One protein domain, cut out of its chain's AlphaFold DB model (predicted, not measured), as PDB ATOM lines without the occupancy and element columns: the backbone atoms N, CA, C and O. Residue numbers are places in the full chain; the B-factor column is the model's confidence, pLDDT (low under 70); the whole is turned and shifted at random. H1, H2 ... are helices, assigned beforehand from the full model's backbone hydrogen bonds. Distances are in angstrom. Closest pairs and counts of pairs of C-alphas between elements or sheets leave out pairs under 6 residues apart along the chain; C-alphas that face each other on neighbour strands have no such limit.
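AT A GLANCE: This is residues 94 to 242 of the 1016 residues of the protein "Nuclear cap-binding protein subunit 2" of Hondaea fermentalgiana (UniProt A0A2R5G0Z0). Eight helices, H1 to H8, stand side by side in a flat zigzag row that turns back on itself hairpin after hairpin, with H1, H3, H5 and H7 along one side and H2, H4, H6 and H8 along the other. The longest helix, H9, slants back from H8 toward the H1 end of the row as an arm that touches no helix, and residues 235 to 242 stick out. The printed part has 149 residues with nine named helices, H1 to H9 in chain order, and no named strand: all helix. It is compact, with a radius of gyration of the C-alphas of 16.6 A, and spans 49 by 44 by 20 A.

HOW THE PARTS SIT: H9, residues 222 to 239, meets H8, residues 209 to 219, only through their link. H8 forms a hairpin with H7, residues 198 to 204, at a shallow tilt of 33 degrees, only just short of steep; the closest C-alphas, those of Leu 202 and Ala 212, are 6.0 A apart. H7 is close but not clearly touching H6, residues 178 to 188, and H5, residues 162 to 175. H5 and H6 form a hairpin at 5 degrees, closest at the C-alphas of Glu 172 and Lys 181, 6.2 A. H5, with residues 164 to 168 alone, touches H4, residues 143 to 153, at the C-alphas of Trp 168 and Tyr 147, 5.9 A. The hub is H3, residues 128 to 137, which touches four helices. Its closest C-alphas to H4 are Trp 131 and Ala 150, 6.1 A; to H2, residues 113 to 123, Arg 134 and Asn 117, 6.0 A; to H1, residues 96 to 109, Leu 130 and Ile 100, 6.3 A; to H5, Gln 132 and Ile 164, 7.2 A. H1 and H2 run opposite ways at 1 degree. H1 to H5 are an up-and-down bundle, each helix running against the one before. H2 and H4 are apart. Each O i to N i+4 pair is within hydrogen-bond range in H2, H4, H5, H6, H7 and H8; the counts are 9 of 10 in H1, 5 of 6 in H3 and 13 of 14 in H9.

IN THESE COORDINATES: H9 is 25.9 A long, from C-alpha 222 at (-43.533, -39.631, 21.741) to C-alpha 239 at (-18.098, -37.236, 17.262). H1 is 20.5 A long, beginning at C-alpha 96, (-27.829, -46.535, -0.563), and H5 is 19.8 A long.

THE WHOLE: The C-alphas farthest apart, those of Leu 109 and Asp 210, are 49.0 A apart. The printed part has no cut and no long link. Mean pLDDT of the printed part is 81.8; residues 192 to 197 and 240 to 242 are under 70.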
ATOM      1  N   LEU A  94     -25.195 -53.007  -4.077       80.31
ATOM      2  CA  LEU A  94     -25.291 -51.561  -4.233       80.31
ATOM      3  C   LEU A  94     -25.556 -50.891  -2.881       80.31
ATOM      4  O   LEU A  94     -26.530 -51.244  -2.207       80.31
ATOM      5  N   GLY A  95     -24.754 -49.881  -2.536       78.00
ATOM      6  CA  GLY A  95     -25.002 -49.020  -1.386       78.00
ATOM      7  C   GLY A  95     -26.212 -48.102  -1.591       78.00
ATOM      8  O   GLY A  95     -26.679 -47.891  -2.712       78.00
ATOM      9  N   GLU A  96     -26.706 -47.489  -0.510       82.31
ATOM     10  CA  GLU A  96     -27.829 -46.535  -0.563       82.31
ATOM     11  C   GLU A  96     -27.549 -45.391  -1.562       82.31
ATOM     12  O   GLU A  96     -28.396 -45.050  -2.389       82.31
ATOM     13  N   ALA A  97     -26.315 -44.874  -1.566       81.56
ATOM     14  CA  ALA A  97     -25.856 -43.835  -2.488       81.56
ATOM     15  C   ALA A  97     -25.770 -44.287  -3.960       81.56
ATOM     16  O   ALA A  97     -25.787 -43.443  -4.859       81.56
ATOM     17  N   ASP A  98     -25.659 -45.586  -4.236       84.75
ATOM     18  CA  ASP A  98     -25.525 -46.120  -5.598       84.75
ATOM     19  C   ASP A  98     -26.901 -46.356  -6.221       84.75
ATOM     20  O   ASP A  98     -27.127 -45.988  -7.373       84.75
ATOM     21  N   TRP A  99     -27.858 -46.840  -5.420       89.12
ATOM     22  CA  TRP A  99     -29.278 -46.822  -5.777       89.12
ATOM     23  C   TRP A  99     -29.776 -45.404  -6.064       89.12
ATOM     24  O   TRP A  99     -30.442 -45.191  -7.074       89.12
ATOM     25  N   ILE A 100     -29.423 -44.427  -5.218       87.69
ATOM     26  CA  ILE A 100     -29.788 -43.017  -5.428       87.69
ATOM     27  C   ILE A 100     -29.241 -42.508  -6.771       87.69
ATOM     28  O   ILE A 100     -30.006 -41.954  -7.558       87.69
ATOM     29  N   ALA A 101     -27.960 -42.752  -7.071       87.50
ATOM     30  CA  ALA A 101     -27.346 -42.322  -8.329       87.50
ATOM     31  C   ALA A 101     -27.919 -43.035  -9.570       87.50
ATOM     32  O   ALA A 101     -27.985 -42.433 -10.640       87.50
ATOM     33  N   TRP A 102     -28.355 -44.294  -9.446       89.50
ATOM     34  CA  TRP A 102     -29.025 -45.008 -10.539       89.50
ATOM     35  C   TRP A 102     -30.425 -44.439 -10.803       89.50
ATOM     36  O   TRP A 102     -30.722 -44.072 -11.939       89.50
ATOM     37  N   VAL A 103     -31.249 -44.274  -9.761       88.62
ATOM     38  CA  VAL A 103     -32.594 -43.676  -9.878       88.62
ATOM     39  C   VAL A 103     -32.525 -42.236 -10.406       88.62
ATOM     40  O   VAL A 103     -33.374 -41.834 -11.199       88.62
ATOM     41  N   GLU A 104     -31.508 -41.460 -10.016       87.12
ATOM     42  CA  GLU A 104     -31.260 -40.114 -10.551       87.12
ATOM     43  C   GLU A 104     -30.907 -40.078 -12.033       87.12
ATOM     44  O   GLU A 104     -31.234 -39.102 -12.702       87.12
ATOM     45  N   ASP A 105     -30.188 -41.071 -12.548       86.50
ATOM     46  CA  ASP A 105     -29.843 -41.080 -13.965       86.50
ATOM     47  C   ASP A 105     -31.037 -41.542 -14.793       86.50
ATOM     48  O   ASP A 105     -31.444 -40.819 -15.695       86.50
ATOM     49  N   GLU A 106     -31.683 -42.651 -14.427       86.88
ATOM     50  CA  GLU A 106     -32.873 -43.162 -15.127       86.88
ATOM     51  C   GLU A 106     -34.026 -42.140 -15.144       86.88
ATOM     52  O   GLU A 106     -34.784 -42.085 -16.115       86.88
ATOM     53  N   SER A 107     -34.132 -41.269 -14.126       84.44
ATOM     54  CA  SER A 107     -35.129 -40.186 -14.106       84.44
ATOM     55  C   SER A 107     -34.893 -39.124 -15.184       84.44
ATOM     56  O   SER A 107     -35.858 -38.568 -15.705       84.44
ATOM     57  N   LYS A 108     -33.633 -38.881 -15.572       81.38
ATOM     58  CA  LYS A 108     -33.265 -37.995 -16.693       81.38
ATOM     59  C   LYS A 108     -33.545 -38.651 -18.046       81.38
ATOM     60  O   LYS A 108     -33.724 -37.941 -19.030       81.38
ATOM     61  N   LEU A 109     -33.569 -39.986 -18.094       77.12
ATOM     62  CA  LEU A 109     -33.774 -40.769 -19.320       77.12
ATOM     63  C   LEU A 109     -35.247 -41.107 -19.588       77.12
ATOM     64  O   LEU A 109     -35.578 -41.564 -20.677       77.12
ATOM     65  N   GLY A 110     -36.130 -40.910 -18.603       70.88
ATOM     66  CA  GLY A 110     -37.541 -41.289 -18.708       70.88
ATOM     67  C   GLY A 110     -37.783 -42.804 -18.655       70.88
ATOM     68  O   GLY A 110     -38.784 -43.270 -19.196       70.88
ATOM     69  N   GLY A 111     -36.879 -43.567 -18.029       73.94
ATOM     70  CA  GLY A 111     -37.039 -45.010 -17.826       73.94
ATOM     71  C   GLY A 111     -38.180 -45.366 -16.862       73.94
ATOM     72  O   GLY A 111     -38.739 -44.497 -16.185       73.94
ATOM     73  N   ASP A 112     -38.523 -46.656 -16.756       77.38
ATOM     74  CA  ASP A 112     -39.491 -47.105 -15.749       77.38
ATOM     75  C   ASP A 112     -38.862 -47.115 -14.348       77.38
ATOM     76  O   ASP A 112     -38.139 -48.027 -13.942       77.38
ATOM     77  N   LEU A 113     -39.165 -46.065 -13.590       84.62
ATOM     78  CA  LEU A 113     -38.709 -45.893 -12.219       84.62
ATOM     79  C   LEU A 113     -39.448 -46.781 -11.203       84.62
ATOM     80  O   LEU A 113     -39.015 -46.823 -10.049       84.62
ATOM     81  N   ALA A 114     -40.545 -47.460 -11.560       83.69
ATOM     82  CA  ALA A 114     -41.366 -48.193 -10.595       83.69
ATOM     83  C   ALA A 114     -40.639 -49.426 -10.026       83.69
ATOM     84  O   ALA A 114     -40.451 -49.519  -8.808       83.69
ATOM     85  N   ASP A 115     -40.169 -50.333 -10.891       86.00
ATOM     86  CA  ASP A 115     -39.392 -51.513 -10.476       86.00
ATOM     87  C   ASP A 115     -38.081 -51.113  -9.781       86.00
ATOM     88  O   ASP A 115     -37.745 -51.631  -8.712       86.00
ATOM     89  N   LEU A 116     -37.367 -50.128 -10.336       88.81
ATOM     90  CA  LEU A 116     -36.079 -49.697  -9.799       88.81
ATOM     91  C   LEU A 116     -36.206 -49.123  -8.378       88.81
ATOM     92  O   LEU A 116     -35.434 -49.498  -7.491       88.81
ATOM     93  N   ASN A 117     -37.212 -48.277  -8.121       88.31
ATOM     94  CA  ASN A 117     -37.486 -47.790  -6.767       88.31
ATOM     95  C   ASN A 117     -37.939 -48.921  -5.832       88.31
ATOM     96  O   ASN A 117     -37.527 -48.940  -4.673       88.31
ATOM     97  N   ALA A 118     -38.734 -49.888  -6.303       87.31
ATOM     98  CA  ALA A 118     -39.130 -51.041  -5.492       87.31
ATOM     99  C   ALA A 118     -37.919 -51.910  -5.085       87.31
ATOM    100  O   ALA A 118     -37.800 -52.302  -3.919       87.31
ATOM    101  N   ARG A 119     -36.973 -52.154  -6.002       89.00
ATOM    102  CA  ARG A 119     -35.702 -52.870  -5.748       89.00
ATOM    103  C   ARG A 119     -34.794 -52.122  -4.766       89.00
ATOM    104  O   ARG A 119     -34.255 -52.739  -3.838       89.00
ATOM    105  N   ALA A 120     -34.675 -50.805  -4.928       88.38
ATOM    106  CA  ALA A 120     -33.904 -49.941  -4.038       88.38
ATOM    107  C   ALA A 120     -34.492 -49.920  -2.614       88.38
ATOM    108  O   ALA A 120     -33.798 -50.225  -1.642       88.38
ATOM    109  N   LEU A 121     -35.797 -49.657  -2.482       90.06
ATOM    110  CA  LEU A 121     -36.493 -49.567  -1.193       90.06
ATOM    111  C   LEU A 121     -36.601 -50.919  -0.473       90.06
ATOM    112  O   LEU A 121     -36.529 -50.957   0.753       90.06
ATOM    113  N   LYS A 122     -36.663 -52.043  -1.202       86.88
ATOM    114  CA  LYS A 122     -36.523 -53.391  -0.618       86.88
ATOM    115  C   LYS A 122     -35.157 -53.602   0.052       86.88
ATOM    116  O   LYS A 122     -35.053 -54.400   0.981       86.88
ATOM    117  N   SER A 123     -34.121 -52.898  -0.402       83.88
ATOM    118  CA  SER A 123     -32.773 -52.950   0.178       83.88
ATOM    119  C   SER A 123     -32.595 -51.927   1.314       83.88
ATOM    120  O   SER A 123     -32.037 -52.276   2.360       83.88
ATOM    121  N   TYR A 124     -33.154 -50.718   1.161       86.06
ATOM    122  CA  TYR A 124     -33.033 -49.588   2.097       86.06
ATOM    123  C   TYR A 124     -34.399 -48.957   2.477       86.06
ATOM    124  O   TYR A 124     -34.693 -47.829   2.071       86.06
ATOM    125  N   PRO A 125     -35.244 -49.622   3.298       86.19
ATOM    126  CA  PRO A 125     -36.629 -49.186   3.542       86.19
ATOM    127  C   PRO A 125     -36.788 -47.839   4.267       86.19
ATOM    128  O   PRO A 125     -37.843 -47.214   4.169       86.19
ATOM    129  N   CYS A 126     -35.768 -47.393   5.009       86.44
ATOM    130  CA  CYS A 126     -35.784 -46.151   5.797       86.44
ATOM    131  C   CYS A 126     -35.099 -44.962   5.075       86.44
ATOM    132  O   CYS A 126     -34.964 -43.876   5.646       86.44
ATOM    133  N   SER A 127     -34.675 -45.147   3.815       89.31
ATOM    134  CA  SER A 127     -34.046 -44.097   3.007       89.31
ATOM    135  C   SER A 127     -35.069 -43.045   2.575       89.31
ATOM    136  O   SER A 127     -35.860 -43.257   1.653       89.31
ATOM    137  N   VAL A 128     -35.065 -41.893   3.247       89.06
ATOM    138  CA  VAL A 128     -35.947 -40.762   2.909       89.06
ATOM    139  C   VAL A 128     -35.673 -40.262   1.487       89.06
ATOM    140  O   VAL A 128     -36.610 -39.966   0.751       89.06
ATOM    141  N   ASP A 129     -34.406 -40.252   1.075       89.19
ATOM    142  CA  ASP A 129     -33.963 -39.813  -0.246       89.19
ATOM    143  C   ASP A 129     -34.502 -40.699  -1.386       89.19
ATOM    144  O   ASP A 129     -34.950 -40.172  -2.411       89.19
ATOM    145  N   LEU A 130     -34.529 -42.026  -1.216       90.56
ATOM    146  CA  LEU A 130     -35.177 -42.931  -2.175       90.56
ATOM    147  C   LEU A 130     -36.707 -42.778  -2.155       90.56
ATOM    148  O   LEU A 130     -37.333 -42.727  -3.215       90.56
ATOM    149  N   TRP A 131     -37.317 -42.623  -0.975       92.75
ATOM    150  CA  TRP A 131     -38.763 -42.392  -0.874       92.75
ATOM    151  C   TRP A 131     -39.208 -41.111  -1.577       92.75
ATOM    152  O   TRP A 131     -40.193 -41.149  -2.310       92.75
ATOM    153  N   GLN A 132     -38.479 -39.999  -1.437       90.94
ATOM    154  CA  GLN A 132     -38.776 -38.763  -2.171       90.94
ATOM    155  C   GLN A 132     -38.766 -38.972  -3.693       90.94
ATOM    156  O   GLN A 132     -39.619 -38.421  -4.386       90.94
ATOM    157  N   ARG A 133     -37.837 -39.787  -4.212       88.88
ATOM    158  CA  ARG A 133     -37.712 -40.076  -5.650       88.88
ATOM    159  C   ARG A 133     -38.864 -40.954  -6.164       88.88
ATOM    160  O   ARG A 133     -39.418 -40.637  -7.213       88.88
ATOM    161  N   ARG A 134     -39.308 -41.967  -5.402       89.88
ATOM    162  CA  ARG A 134     -40.546 -42.728  -5.697       89.88
ATOM    163  C   ARG A 134     -41.780 -41.819  -5.672       89.88
ATOM    164  O   ARG A 134     -42.511 -41.759  -6.654       89.88
ATOM    165  N   LEU A 135     -41.968 -41.055  -4.594       89.81
ATOM    166  CA  LEU A 135     -43.137 -40.188  -4.387       89.81
ATOM    167  C   LEU A 135     -43.275 -39.074  -5.437       89.81
ATOM    168  O   LEU A 135     -44.394 -38.667  -5.737       89.81
ATOM    169  N   ALA A 136     -42.166 -38.601  -6.014       85.44
ATOM    170  CA  ALA A 136     -42.175 -37.639  -7.118       85.44
ATOM    171  C   ALA A 136     -42.621 -38.247  -8.465       85.44
ATOM    172  O   ALA A 136     -43.115 -37.520  -9.325       85.44
ATOM    173  N   ALA A 137     -42.464 -39.563  -8.656       81.50
ATOM    174  CA  ALA A 137     -42.933 -40.281  -9.845       81.50
ATOM    175  C   ALA A 137     -44.391 -40.769  -9.712       81.50
ATOM    176  O   ALA A 137     -45.099 -40.901 -10.717       81.50
ATOM    177  N   SER A 138     -44.845 -41.028  -8.482       82.12
ATOM    178  CA  SER A 138     -46.186 -41.525  -8.167       82.12
ATOM    179  C   SER A 138     -47.316 -40.574  -8.581       82.12
ATOM    180  O   SER A 138     -47.244 -39.358  -8.409       82.12
ATOM    181  N   LYS A 139     -48.424 -41.143  -9.073       80.12
ATOM    182  CA  LYS A 139     -49.621 -40.404  -9.520       80.12
ATOM    183  C   LYS A 139     -50.874 -40.861  -8.754       80.12
ATOM    184  O   LYS A 139     -50.913 -42.005  -8.291       80.12
ATOM    185  N   PRO A 140     -51.910 -40.015  -8.593       76.56
ATOM    186  CA  PRO A 140     -53.177 -40.444  -7.999       76.56
ATOM    187  C   PRO A 140     -53.828 -41.575  -8.825       76.56
ATOM    188  O   PRO A 140     -53.774 -41.514 -10.054       76.56
ATOM    189  N   PRO A 141     -54.477 -42.579  -8.203       70.50
ATOM    190  CA  PRO A 141     -54.671 -42.751  -6.760       70.50
ATOM    191  C   PRO A 141     -53.493 -43.426  -6.029       70.50
ATOM    192  O   PRO A 141     -53.389 -43.261  -4.815       70.50
ATOM    193  N   ALA A 142     -52.613 -44.143  -6.741       78.12
ATOM    194  CA  ALA A 142     -51.541 -44.968  -6.165       78.12
ATOM    195  C   ALA A 142     -50.613 -44.193  -5.212       78.12
ATOM    196  O   ALA A 142     -50.253 -44.702  -4.154       78.12
ATOM    197  N   ALA A 143     -50.346 -42.916  -5.516       82.75
ATOM    198  CA  ALA A 143     -49.550 -42.026  -4.671       82.75
ATOM    199  C   ALA A 143     -49.976 -42.005  -3.190       82.75
ATOM    200  O   ALA A 143     -49.118 -41.876  -2.321       82.75
ATOM    201  N   ARG A 144     -51.270 -42.166  -2.862       87.12
ATOM    202  CA  ARG A 144     -51.723 -42.207  -1.456       87.12
ATOM    203  C   ARG A 144     -51.230 -43.459  -0.720       87.12
ATOM    204  O   ARG A 144     -50.944 -43.384   0.472       87.12
ATOM    205  N   GLU A 145     -51.115 -44.590  -1.411       87.88
ATOM    206  CA  GLU A 145     -50.543 -45.818  -0.851       87.88
ATOM    207  C   GLU A 145     -49.018 -45.702  -0.720       87.88
ATOM    208  O   GLU A 145     -48.480 -46.032   0.337       87.88
ATOM    209  N   ASP A 146     -48.340 -45.111  -1.712       89.75
ATOM    210  CA  ASP A 146     -46.906 -44.803  -1.628       89.75
ATOM    211  C   ASP A 146     -46.583 -43.882  -0.435       89.75
ATOM    212  O   ASP A 146     -45.653 -44.161   0.323       89.75
ATOM    213  N   TYR A 147     -47.359 -42.810  -0.218       89.62
ATOM    214  CA  TYR A 147     -47.179 -41.905   0.926       89.62
ATOM    215  C   TYR A 147     -47.366 -42.622   2.269       89.62
ATOM    216  O   TYR A 147     -46.592 -42.399   3.202       89.62
ATOM    217  N   GLN A 148     -48.348 -43.521   2.362       88.81
ATOM    218  CA  GLN A 148     -48.551 -44.350   3.547       88.81
ATOM    219  C   GLN A 148     -47.396 -45.341   3.770       88.81
ATOM    220  O   GLN A 148     -46.951 -45.516   4.905       88.81
ATOM    221  N   GLU A 149     -46.885 -45.991   2.720       89.44
ATOM    222  CA  GLU A 149     -45.742 -46.910   2.818       89.44
ATOM    223  C   GLU A 149     -44.457 -46.163   3.229       89.44
ATOM    224  O   GLU A 149     -43.742 -46.607   4.136       89.44
ATOM    225  N   ALA A 150     -44.228 -44.971   2.668       91.00
ATOM    226  CA  ALA A 150     -43.140 -44.069   3.038       91.00
ATOM    227  C   ALA A 150     -43.227 -43.619   4.507       91.00
ATOM    228  O   ALA A 150     -42.244 -43.697   5.249       91.00
ATOM    229  N   ALA A 151     -44.411 -43.202   4.967       88.19
ATOM    230  CA  ALA A 151     -44.642 -42.794   6.351       88.19
ATOM    231  C   ALA A 151     -44.425 -43.948   7.349       88.19
ATOM    232  O   ALA A 151     -43.853 -43.747   8.424       88.19
ATOM    233  N   ARG A 152     -44.816 -45.177   6.980       86.25
ATOM    234  CA  ARG A 152     -44.605 -46.399   7.781       86.25
ATOM    235  C   ARG A 152     -43.136 -46.819   7.874       86.25
ATOM    236  O   ARG A 152     -42.753 -47.373   8.903       86.25
ATOM    237  N   SER A 153     -42.349 -46.577   6.824       86.19
ATOM    238  CA  SER A 153     -40.993 -47.132   6.669       86.19
ATOM    239  C   SER A 153     -39.882 -46.129   7.008       86.19
ATOM    240  O   SER A 153     -38.926 -46.480   7.695       86.19
ATOM    241  N   ALA A 154     -40.031 -44.871   6.584       88.56
ATOM    242  CA  ALA A 154     -39.041 -43.802   6.748       88.56
ATOM    243  C   ALA A 154     -39.585 -42.558   7.484       88.56
ATOM    244  O   ALA A 154     -38.805 -41.751   7.990       88.56
ATOM    245  N   GLY A 155     -40.906 -42.419   7.650       85.38
ATOM    246  CA  GLY A 155     -41.535 -41.328   8.416       85.38
ATOM    247  C   GLY A 155     -41.190 -41.296   9.916       85.38
ATOM    248  O   GLY A 155     -41.527 -40.332  10.597       85.38
ATOM    249  N   PHE A 156     -40.506 -42.315  10.445       86.44
ATOM    250  CA  PHE A 156     -39.983 -42.362  11.818       86.44
ATOM    251  C   PHE A 156     -38.468 -42.055  11.905       86.44
ATOM    252  O   PHE A 156     -37.904 -42.080  12.997       86.44
ATOM    253  N   ASN A 157     -37.803 -41.736  10.783       85.00
ATOM    254  CA  ASN A 157     -36.400 -41.304  10.741       85.00
ATOM    255  C   ASN A 157     -36.243 -39.934  11.423       85.00
ATOM    256  O   ASN A 157     -36.678 -38.921  10.881       85.00
ATOM    257  N   VAL A 158     -35.617 -39.897  12.601       82.00
ATOM    258  CA  VAL A 158     -35.662 -38.762  13.545       82.00
ATOM    259  C   VAL A 158     -35.248 -37.411  12.941       82.00
ATOM    260  O   VAL A 158     -35.824 -36.388  13.310       82.00
ATOM    261  N   ARG A 159     -34.288 -37.397  12.006       80.50
ATOM    262  CA  ARG A 159     -33.729 -36.164  11.414       80.50
ATOM    263  C   ARG A 159     -34.356 -35.828  10.054       80.50
ATOM    264  O   ARG A 159     -34.666 -34.666   9.810       80.50
ATOM    265  N   LYS A 160     -34.578 -36.824   9.181       83.69
ATOM    266  CA  LYS A 160     -35.083 -36.615   7.802       83.69
ATOM    267  C   LYS A 160     -36.591 -36.879   7.617       83.69
ATOM    268  O   LYS A 160     -37.191 -36.367   6.676       83.69
ATOM    269  N   GLY A 161     -37.236 -37.649   8.495       85.88
ATOM    270  CA  GLY A 161     -38.596 -38.182   8.296       85.88
ATOM    271  C   GLY A 161     -39.708 -37.131   8.176       85.88
ATOM    272  O   GLY A 161     -40.714 -37.379   7.513       85.88
ATOM    273  N   VAL A 162     -39.512 -35.931   8.737       85.00
ATOM    274  CA  VAL A 162     -40.448 -34.793   8.616       85.00
ATOM    275  C   VAL A 162     -40.708 -34.383   7.157       85.00
ATOM    276  O   VAL A 162     -41.799 -33.912   6.833       85.00
ATOM    277  N   VAL A 163     -39.749 -34.622   6.254       88.25
ATOM    278  CA  VAL A 163     -39.869 -34.311   4.821       88.25
ATOM    279  C   VAL A 163     -41.000 -35.117   4.168       88.25
ATOM    280  O   VAL A 163     -41.789 -34.557   3.410       88.25
ATOM    281  N   ILE A 164     -41.146 -36.397   4.527       89.50
ATOM    282  CA  ILE A 164     -42.212 -37.277   4.013       89.50
ATOM    283  C   ILE A 164     -43.583 -36.816   4.523       89.50
ATOM    284  O   ILE A 164     -44.529 -36.723   3.744       89.50
ATOM    285  N   TRP A 165     -43.691 -36.466   5.809       87.44
ATOM    286  CA  TRP A 165     -44.944 -35.977   6.398       87.44
ATOM    287  C   TRP A 165     -45.409 -34.644   5.810       87.44
ATOM    288  O   TRP A 165     -46.611 -34.429   5.664       87.44
ATOM    289  N   ASN A 166     -44.476 -33.756   5.463       86.75
ATOM    290  CA  ASN A 166     -44.799 -32.494   4.804       86.75
ATOM    291  C   ASN A 166     -45.203 -32.708   3.335       86.75
ATOM    292  O   ASN A 166     -46.190 -32.123   2.899       86.75
ATOM    293  N   ALA A 167     -44.525 -33.600   2.601       88.75
ATOM    294  CA  ALA A 167     -44.915 -33.955   1.235       88.75
ATOM    295  C   ALA A 167     -46.312 -34.609   1.177       88.75
ATOM    296  O   ALA A 167     -47.153 -34.197   0.373       88.75
ATOM    297  N   TRP A 168     -46.606 -35.554   2.082       88.06
ATOM    298  CA  TRP A 168     -47.938 -36.163   2.180       88.06
ATOM    299  C   TRP A 168     -49.005 -35.131   2.575       88.06
ATOM    300  O   TRP A 168     -50.098 -35.128   2.010       88.06
ATOM    301  N   GLN A 169     -48.681 -34.189   3.468       86.06
ATOM    302  CA  GLN A 169     -49.580 -33.079   3.779       86.06
ATOM    303  C   GLN A 169     -49.920 -32.240   2.544       86.06
ATOM    304  O   GLN A 169     -51.102 -32.044   2.288       86.06
ATOM    305  N   THR A 170     -48.944 -31.788   1.755       87.38
ATOM    306  CA  THR A 170     -49.223 -30.993   0.546       87.38
ATOM    307  C   THR A 170     -50.011 -31.791  -0.504       87.38
ATOM    308  O   THR A 170     -50.874 -31.237  -1.195       87.38
ATOM    309  N   PHE A 171     -49.784 -33.107  -0.586       87.88
ATOM    310  CA  PHE A 171     -50.584 -34.007  -1.417       87.88
ATOM    311  C   PHE A 171     -52.050 -34.069  -0.965       87.88
ATOM    312  O   PHE A 171     -52.935 -33.868  -1.798       87.88
ATOM    313  N   GLU A 172     -52.331 -34.302   0.323       87.19
ATOM    314  CA  GLU A 172     -53.712 -34.366   0.823       87.19
ATOM    315  C   GLU A 172     -54.369 -32.981   0.874       87.19
ATOM    316  O   GLU A 172     -55.543 -32.868   0.546       87.19
ATOM    317  N   GLU A 173     -53.649 -31.899   1.187       83.81
ATOM    318  CA  GLU A 173     -54.155 -30.521   1.068       83.81
ATOM    319  C   GLU A 173     -54.784 -30.292  -0.318       83.81
ATOM    320  O   GLU A 173     -55.927 -29.829  -0.392       83.81
ATOM    321  N   SER A 174     -54.100 -30.755  -1.371       85.25
ATOM    322  CA  SER A 174     -54.493 -30.623  -2.782       85.25
ATOM    323  C   SER A 174     -55.501 -31.674  -3.288       85.25
ATOM    324  O   SER A 174     -56.339 -31.345  -4.123       85.25
ATOM    325  N   ASN A 175     -55.431 -32.932  -2.822       82.94
ATOM    326  CA  ASN A 175     -56.162 -34.088  -3.392       82.94
ATOM    327  C   ASN A 175     -57.039 -34.863  -2.380       82.94
ATOM    328  O   ASN A 175     -57.669 -35.866  -2.732       82.94
ATOM    329  N   GLY A 176     -57.033 -34.457  -1.113       80.31
ATOM    330  CA  GLY A 176     -57.691 -35.135   0.003       80.31
ATOM    331  C   GLY A 176     -59.040 -34.523   0.372       80.31
ATOM    332  O   GLY A 176     -59.220 -33.299   0.394       80.31
ATOM    333  N   ASP A 177     -59.982 -35.395   0.716       83.06
ATOM    334  CA  ASP A 177     -61.227 -35.031   1.388       83.06
ATOM    335  C   ASP A 177     -61.002 -34.794   2.898       83.06
ATOM    336  O   ASP A 177     -59.890 -34.899   3.418       83.06
ATOM    337  N   VAL A 178     -62.066 -34.454   3.628       79.12
ATOM    338  CA  VAL A 178     -61.979 -34.181   5.075       79.12
ATOM    339  C   VAL A 178     -61.583 -35.435   5.875       79.12
ATOM    340  O   VAL A 178     -60.875 -35.326   6.873       79.12
ATOM    341  N   GLY A 179     -61.991 -36.632   5.434       81.25
ATOM    342  CA  GLY A 179     -61.693 -37.890   6.128       81.25
ATOM    343  C   GLY A 179     -60.227 -38.306   5.999       81.25
ATOM    344  O   GLY A 179     -59.588 -38.649   6.990       81.25
ATOM    345  N   THR A 180     -59.668 -38.215   4.794       82.94
ATOM    346  CA  THR A 180     -58.247 -38.475   4.509       82.94
ATOM    347  C   THR A 180     -57.331 -37.451   5.180       82.94
ATOM    348  O   THR A 180     -56.310 -37.838   5.750       82.94
ATOM    349  N   LYS A 181     -57.733 -36.172   5.232       82.12
ATOM    350  CA  LYS A 181     -57.043 -35.124   6.008       82.12
ATOM    351  C   LYS A 181     -57.012 -35.426   7.509       82.12
ATOM    352  O   LYS A 181     -55.958 -35.295   8.129       82.12
ATOM    353  N   LEU A 182     -58.125 -35.893   8.081       76.50
ATOM    354  CA  LEU A 182     -58.185 -36.301   9.488       76.50
ATOM    355  C   LEU A 182     -57.354 -37.568   9.763       76.50
ATOM    356  O   LEU A 182     -56.615 -37.605  10.742       76.50
ATOM    357  N   ALA A 183     -57.402 -38.573   8.885       80.69
ATOM    358  CA  ALA A 183     -56.613 -39.799   9.029       80.69
ATOM    359  C   ALA A 183     -55.093 -39.536   8.975       80.69
ATOM    360  O   ALA A 183     -54.341 -40.076   9.790       80.69
ATOM    361  N   LEU A 184     -54.638 -38.651   8.077       83.81
ATOM    362  CA  LEU A 184     -53.255 -38.163   8.055       83.81
ATOM    363  C   LEU A 184     -52.886 -37.475   9.378       83.81
ATOM    364  O   LEU A 184     -51.808 -37.717   9.926       83.81
ATOM    365  N   ALA A 185     -53.774 -36.636   9.911       77.12
ATOM    366  CA  ALA A 185     -53.556 -35.957  11.182       77.12
ATOM    367  C   ALA A 185     -53.388 -36.955  12.348       77.12
ATOM    368  O   ALA A 185     -52.466 -36.818  13.156       77.12
ATOM    369  N   GLU A 186     -54.220 -38.000  12.403       77.69
ATOM    370  CA  GLU A 186     -54.132 -39.064  13.409       77.69
ATOM    371  C   GLU A 186     -52.864 -39.926  13.283       77.69
ATOM    372  O   GLU A 186     -52.277 -40.287  14.308       77.69
ATOM    373  N   GLU A 187     -52.401 -40.248  12.068       80.81
ATOM    374  CA  GLU A 187     -51.165 -41.024  11.884       80.81
ATOM    375  C   GLU A 187     -49.906 -40.167  12.131       80.81
ATOM    376  O   GLU A 187     -48.961 -40.640  12.768       80.81
ATOM    377  N   ARG A 188     -49.907 -38.876  11.755       79.69
ATOM    378  CA  ARG A 188     -48.790 -37.945  12.029       79.69
ATOM    379  C   ARG A 188     -48.602 -37.688  13.530       79.69
ATOM    380  O   ARG A 188     -47.468 -37.593  13.989       79.69
ATOM    381  N   VAL A 189     -49.681 -37.662  14.314       76.25
ATOM    382  CA  VAL A 189     -49.646 -37.525  15.790       76.25
ATOM    383  C   VAL A 189     -49.077 -38.768  16.496       76.25
ATOM    384  O   VAL A 189     -48.631 -38.685  17.643       76.25
ATOM    385  N   GLN A 190     -49.039 -39.921  15.822       74.62
ATOM    386  CA  GLN A 190     -48.351 -41.118  16.322       74.62
ATOM    387  C   GLN A 190     -46.837 -41.093  16.061       74.62
ATOM    388  O   GLN A 190     -46.101 -41.839  16.709       74.62
ATOM    389  N   CYS A 191     -46.345 -40.254  15.144       73.50
ATOM    390  CA  CYS A 191     -44.912 -40.091  14.926       73.50
ATOM    391  C   CYS A 191     -44.263 -39.436  16.162       73.50
ATOM    392  O   CYS A 191     -44.794 -38.456  16.676       73.50
ATOM    393  N   PRO A 192     -43.101 -39.900  16.658       60.69
ATOM    394  CA  PRO A 192     -42.407 -39.212  17.744       60.69
ATOM    395  C   PRO A 192     -41.834 -37.855  17.316       60.69
ATOM    396  O   PRO A 192     -41.645 -36.984  18.164       60.69
ATOM    397  N   ILE A 193     -41.612 -37.640  16.015       64.38
ATOM    398  CA  ILE A 193     -41.081 -36.402  15.428       64.38
ATOM    399  C   ILE A 193     -42.185 -35.328  15.368       64.38
ATOM    400  O   ILE A 193     -42.574 -34.867  14.296       64.38
ATOM    401  N   LEU A 194     -42.714 -34.931  16.529       61.97
ATOM    402  CA  LEU A 194     -43.615 -33.783  16.623       61.97
ATOM    403  C   LEU A 194     -42.796 -32.502  16.443       61.97
ATOM    404  O   LEU A 194     -42.262 -31.938  17.405       61.97
ATOM    405  N   ASP A 195     -42.678 -32.066  15.194       63.03
ATOM    406  CA  ASP A 195     -42.031 -30.815  14.836       63.03
ATOM    407  C   ASP A 195     -42.772 -29.611  15.449       63.03
ATOM    408  O   ASP A 195     -43.966 -29.671  15.753       63.03
ATOM    409  N   ALA A 196     -42.076 -28.486  15.643       57.78
ATOM    410  CA  ALA A 196     -42.700 -27.275  16.189       57.78
ATOM    411  C   ALA A 196     -43.842 -26.745  15.295       57.78
ATOM    412  O   ALA A 196     -44.760 -26.088  15.788       57.78
ATOM    413  N   GLY A 197     -43.817 -27.072  13.999       67.19
ATOM    414  CA  GLY A 197     -44.870 -26.774  13.039       67.19
ATOM    415  C   GLY A 197     -46.047 -27.753  13.058       67.19
ATOM    416  O   GLY A 197     -47.016 -27.497  12.341       67.19
ATOM    417  N   LEU A 198     -46.043 -28.831  13.858       73.06
ATOM    418  CA  LEU A 198     -47.128 -29.820  13.837       73.06
ATOM    419  C   LEU A 198     -48.483 -29.198  14.194       73.06
ATOM    420  O   LEU A 198     -49.459 -29.464  13.506       73.06
ATOM    421  N   MET A 199     -48.552 -28.310  15.190       71.81
ATOM    422  CA  MET A 199     -49.808 -27.626  15.537       71.81
ATOM    423  C   MET A 199     -50.374 -26.845  14.337       71.81
ATOM    424  O   MET A 199     -51.540 -27.001  13.984       71.81
ATOM    425  N   ALA A 200     -49.529 -26.076  13.642       73.25
ATOM    426  CA  ALA A 200     -49.918 -25.379  12.415       73.25
ATOM    427  C   ALA A 200     -50.277 -26.355  11.279       73.25
ATOM    428  O   ALA A 200     -51.140 -26.063  10.458       73.25
ATOM    429  N   SER A 201     -49.641 -27.525  11.242       73.38
ATOM    430  CA  SER A 201     -49.889 -28.576  10.254       73.38
ATOM    431  C   SER A 201     -51.245 -29.256  10.445       73.38
ATOM    432  O   SER A 201     -51.947 -29.455   9.458       73.38
ATOM    433  N   LEU A 202     -51.648 -29.528  11.691       75.75
ATOM    434  CA  LEU A 202     -52.978 -30.037  12.051       75.75
ATOM    435  C   LEU A 202     -54.076 -28.998  11.756       75.75
ATOM    436  O   LEU A 202     -55.108 -29.334  11.181       75.75
ATOM    437  N   LEU A 203     -53.824 -27.722  12.072       76.69
ATOM    438  CA  LEU A 203     -54.739 -26.619  11.758       76.69
ATOM    439  C   LEU A 203     -54.933 -26.430  10.240       76.69
ATOM    440  O   LEU A 203     -56.065 -26.257   9.793       76.69
ATOM    441  N   ARG A 204     -53.870 -26.529   9.421       75.62
ATOM    442  CA  ARG A 204     -53.985 -26.484   7.945       75.62
ATOM    443  C   ARG A 204     -54.805 -27.640   7.360       75.62
ATOM    444  O   ARG A 204     -55.467 -27.451   6.346       75.62
ATOM    445  N   LEU A 205     -54.812 -28.807   8.010       72.81
ATOM    446  CA  LEU A 205     -55.666 -29.943   7.632       72.81
ATOM    447  C   LEU A 205     -57.153 -29.733   7.994       72.81
ATOM    448  O   LEU A 205     -57.978 -30.584   7.670       72.81
ATOM    449  N   GLY A 206     -57.513 -28.604   8.620       72.69
ATOM    450  CA  GLY A 206     -58.892 -28.238   8.951       72.69
ATOM    451  C   GLY A 206     -59.374 -28.722  10.322       72.69
ATOM    452  O   GLY A 206     -60.575 -28.683  10.585       72.69
ATOM    453  N   MET A 207     -58.472 -29.183  11.197       78.19
ATOM    454  CA  MET A 207     -58.825 -29.548  12.574       78.19
ATOM    455  C   MET A 207     -59.210 -28.321  13.410       78.19
ATOM    456  O   MET A 207     -58.698 -27.222  13.190       78.19
ATOM    457  N   SER A 208     -60.052 -28.522  14.430       83.50
ATOM    458  CA  SER A 208     -60.273 -27.490  15.444       83.50
ATOM    459  C   SER A 208     -59.016 -27.283  16.299       83.50
ATOM    460  O   SER A 208     -58.204 -28.193  16.486       83.50
ATOM    461  N   ASP A 209     -58.866 -26.078  16.848       83.38
ATOM    462  CA  ASP A 209     -57.750 -25.715  17.728       83.38
ATOM    463  C   ASP A 209     -57.713 -26.584  19.002       83.38
ATOM    464  O   ASP A 209     -56.641 -26.964  19.475       83.38
ATOM    465  N   ASP A 210     -58.870 -26.995  19.525       84.00
ATOM    466  CA  ASP A 210     -58.945 -27.860  20.706       84.00
ATOM    467  C   ASP A 210     -58.688 -29.340  20.381       84.00
ATOM    468  O   ASP A 210     -57.990 -30.012  21.145       84.00
ATOM    469  N   ASP A 211     -59.131 -29.843  19.222       80.50
ATOM    470  CA  ASP A 211     -58.784 -31.194  18.757       80.50
ATOM    471  C   ASP A 211     -57.285 -31.316  18.459       80.50
ATOM    472  O   ASP A 211     -56.657 -32.317  18.816       80.50
ATOM    473  N   ALA A 212     -56.690 -30.282  17.854       78.88
ATOM    474  CA  ALA A 212     -55.260 -30.217  17.581       78.88
ATOM    475  C   ALA A 212     -54.436 -30.143  18.883       78.88
ATOM    476  O   ALA A 212     -53.483 -30.910  19.037       78.88
ATOM    477  N   LYS A 213     -54.839 -29.336  19.881       82.00
ATOM    478  CA  LYS A 213     -54.238 -29.363  21.236       82.00
ATOM    479  C   LYS A 213     -54.365 -30.737  21.890       82.00
ATOM    480  O   LYS A 213     -53.388 -31.248  22.440       82.00
ATOM    481  N   ALA A 214     -55.547 -31.353  21.830       82.06
ATOM    482  CA  ALA A 214     -55.784 -32.675  22.399       82.06
ATOM    483  C   ALA A 214     -54.932 -33.752  21.707       82.06
ATOM    484  O   ALA A 214     -54.449 -34.671  22.367       82.06
ATOM    485  N   ALA A 215     -54.706 -33.634  20.398       76.75
ATOM    486  CA  ALA A 215     -53.817 -34.504  19.640       76.75
ATOM    487  C   ALA A 215     -52.342 -34.301  20.029       76.75
ATOM    488  O   ALA A 215     -51.665 -35.271  20.367       76.75
ATOM    489  N   MET A 216     -51.870 -33.052  20.112       77.19
ATOM    490  CA  MET A 216     -50.528 -32.722  20.614       77.19
ATOM    491  C   MET A 216     -50.296 -33.276  22.031       77.19
ATOM    492  O   MET A 216     -49.238 -33.839  22.307       77.19
ATOM    493  N   ALA A 217     -51.299 -33.204  22.915       80.31
ATOM    494  CA  ALA A 217     -51.233 -33.778  24.260       80.31
ATOM    495  C   ALA A 217     -51.135 -35.319  24.262       80.31
ATOM    496  O   ALA A 217     -50.421 -35.878  25.094       80.31
ATOM    497  N   ARG A 218     -51.782 -36.015  23.309       75.75
ATOM    498  CA  ARG A 218     -51.626 -37.473  23.099       75.75
ATOM    499  C   ARG A 218     -50.250 -37.865  22.542       75.75
ATOM    500  O   ARG A 218     -49.865 -39.024  22.673       75.75
ATOM    501  N   GLY A 219     -49.530 -36.928  21.923       76.56
ATOM    502  CA  GLY A 219     -48.195 -37.129  21.350       76.56
ATOM    503  C   GLY A 219     -47.019 -36.701  22.250       76.56
ATOM    504  O   GLY A 219     -45.859 -36.993  21.957       76.56
ATOM    505  N   GLU A 220     -47.285 -36.009  23.358       79.38
ATOM    506  CA  GLU A 220     -46.283 -35.338  24.205       79.38
ATOM    507  C   GLU A 220     -45.310 -36.301  24.934       79.38
ATOM    508  O   GLU A 220     -44.312 -35.856  25.503       79.38
ATOM    509  N   GLU A 221     -45.532 -37.620  24.909       77.38
ATOM    510  CA  GLU A 221     -44.532 -38.621  25.324       77.38
ATOM    511  C   GLU A 221     -43.636 -39.069  24.157       77.38
ATOM    512  O   GLU A 221     -42.414 -39.135  24.299       77.38
ATOM    513  N   GLN A 222     -44.221 -39.286  22.982       83.75
ATOM    514  CA  GLN A 222     -43.533 -39.631  21.741       83.75
ATOM    515  C   GLN A 222     -42.554 -38.504  21.350       83.75
ATOM    516  O   GLN A 222     -41.400 -38.767  21.016       83.75
ATOM    517  N   LYS A 223     -42.954 -37.244  21.554       80.19
ATOM    518  CA  LYS A 223     -42.089 -36.057  21.442       80.19
ATOM    519  C   LYS A 223     -40.864 -36.098  22.357       80.19
ATOM    520  O   LYS A 223     -39.764 -35.765  21.926       80.19
ATOM    521  N   LYS A 224     -41.023 -36.513  23.621       83.25
ATOM    522  CA  LYS A 224     -39.897 -36.626  24.570       83.25
ATOM    523  C   LYS A 224     -38.898 -37.689  24.120       83.25
ATOM    524  O   LYS A 224     -37.697 -37.486  24.275       83.25
ATOM    525  N   LEU A 225     -39.389 -38.775  23.521       84.56
ATOM    526  CA  LEU A 225     -38.545 -39.799  22.915       84.56
ATOM    527  C   LEU A 225     -37.777 -39.256  21.699       84.56
ATOM    528  O   LEU A 225     -36.564 -39.427  21.652       84.56
ATOM    529  N   ALA A 226     -38.428 -38.542  20.770       81.50
ATOM    530  CA  ALA A 226     -37.719 -37.918  19.645       81.50
ATOM    531  C   ALA A 226     -36.681 -36.886  20.098       81.50
ATOM    532  O   ALA A 226     -35.585 -36.875  19.559       81.50
ATOM    533  N   VAL A 227     -36.971 -36.066  21.113       83.88
ATOM    534  CA  VAL A 227     -35.983 -35.122  21.668       83.88
ATOM    535  C   VAL A 227     -34.788 -35.863  22.285       83.88
ATOM    536  O   VAL A 227     -33.653 -35.422  22.130       83.88
ATOM    537  N   ALA A 228     -35.003 -37.008  22.943       85.38
ATOM    538  CA  ALA A 228     -33.912 -37.843  23.452       85.38
ATOM    539  C   ALA A 228     -33.102 -38.526  22.328       85.38
ATOM    540  O   ALA A 228     -31.888 -38.692  22.469       85.38
ATOM    541  N   ALA A 229     -33.768 -38.895  21.232       85.62
ATOM    542  CA  ALA A 229     -33.203 -39.543  20.051       85.62
ATOM    543  C   ALA A 229     -32.401 -38.563  19.169       85.62
ATOM    544  O   ALA A 229     -31.227 -38.800  18.909       85.62
ATOM    545  N   ASP A 230     -32.959 -37.401  18.820       84.56
ATOM    546  CA  ASP A 230     -32.273 -36.306  18.113       84.56
ATOM    547  C   ASP A 230     -31.091 -35.779  18.940       84.56
ATOM    548  O   ASP A 230     -30.004 -35.568  18.408       84.56
ATOM    549  N   ALA A 231     -31.227 -35.677  20.268       84.62
ATOM    550  CA  ALA A 231     -30.087 -35.376  21.130       84.62
ATOM    551  C   ALA A 231     -29.004 -36.473  21.113       84.62
ATOM    552  O   ALA A 231     -27.858 -36.172  21.446       84.62
ATOM    553  N   TYR A 232     -29.331 -37.726  20.772       84.25
ATOM    554  CA  TYR A 232     -28.355 -38.796  20.549       84.25
ATOM    555  C   TYR A 232     -27.703 -38.661  19.170       84.25
ATOM    556  O   TYR A 232     -26.477 -38.642  19.081       84.25
ATOM    557  N   GLU A 233     -28.492 -38.485  18.116       83.94
ATOM    558  CA  GLU A 233     -27.998 -38.375  16.740       83.94
ATOM    559  C   GLU A 233     -27.125 -37.131  16.537       83.94
ATOM    560  O   GLU A 233     -26.034 -37.251  15.994       83.94
ATOM    561  N   ARG A 234     -27.474 -35.980  17.125       83.06
ATOM    562  CA  ARG A 234     -26.583 -34.804  17.154       83.06
ATOM    563  C   ARG A 234     -25.257 -35.055  17.883       83.06
ATOM    564  O   ARG A 234     -24.271 -34.400  17.574       83.06
ATOM    565  N   ARG A 235     -25.203 -35.968  18.866       81.56
ATOM    566  CA  ARG A 235     -23.925 -36.358  19.499       81.56
ATOM    567  C   ARG A 235     -23.121 -37.282  18.594       81.56
ATOM    568  O   ARG A 235     -21.905 -37.131  18.567       81.56
ATOM    569  N   LEU A 236     -23.773 -38.190  17.866       80.06
ATOM    570  CA  LEU A 236     -23.127 -38.994  16.824       80.06
ATOM    571  C   LEU A 236     -22.517 -38.077  15.758       80.06
ATOM    572  O   LEU A 236     -21.307 -38.111  15.593       80.06
ATOM    573  N   GLU A 237     -23.305 -37.172  15.170       77.62
ATOM    574  CA  GLU A 237     -22.861 -36.162  14.191       77.62
ATOM    575  C   GLU A 237     -21.716 -35.259  14.713       77.62
ATOM    576  O   GLU A 237     -20.913 -34.759  13.934       77.62
ATOM    577  N   GLN A 238     -21.603 -35.044  16.031       78.81
ATOM    578  CA  GLN A 238     -20.508 -34.268  16.638       78.81
ATOM    579  C   GLN A 238     -19.208 -35.059  16.859       78.81
ATOM    580  O   GLN A 238     -18.143 -34.450  16.912       78.81
ATOM    581  N   HIS A 239     -19.280 -36.380  17.048       72.50
ATOM    582  CA  HIS A 239     -18.098 -37.236  17.262       72.50
ATOM    583  C   HIS A 239     -17.636 -37.910  15.964       72.50
ATOM    584  O   HIS A 239     -16.450 -38.180  15.792       72.50
ATOM    585  N   TYR A 240     -18.581 -38.142  15.057       69.00
ATOM    586  CA  TYR A 240     -18.425 -38.707  13.727       69.00
ATOM    587  C   TYR A 240     -19.190 -37.793  12.754       69.00
ATOM    588  O   TYR A 240     -20.321 -38.111  12.376       69.00
ATOM    589  N   PRO A 241     -18.638 -36.614  12.411       65.19
ATOM    590  CA  PRO A 241     -19.249 -35.756  11.408       65.19
ATOM    591  C   PRO A 241     -19.361 -36.497  10.078       65.19
ATOM    592  O   PRO A 241     -18.458 -37.245   9.698       65.19
ATOM    593  N   GLU A 242     -20.455 -36.250   9.358       57.59
ATOM    594  CA  GLU A 242     -20.586 -36.630   7.952       57.59
ATOM    595  C   GLU A 242     -19.566 -35.806   7.151       57.59
ATOM    596  O   GLU A 242     -19.836 -34.683   6.725       57.59
TER     597      GLU A 242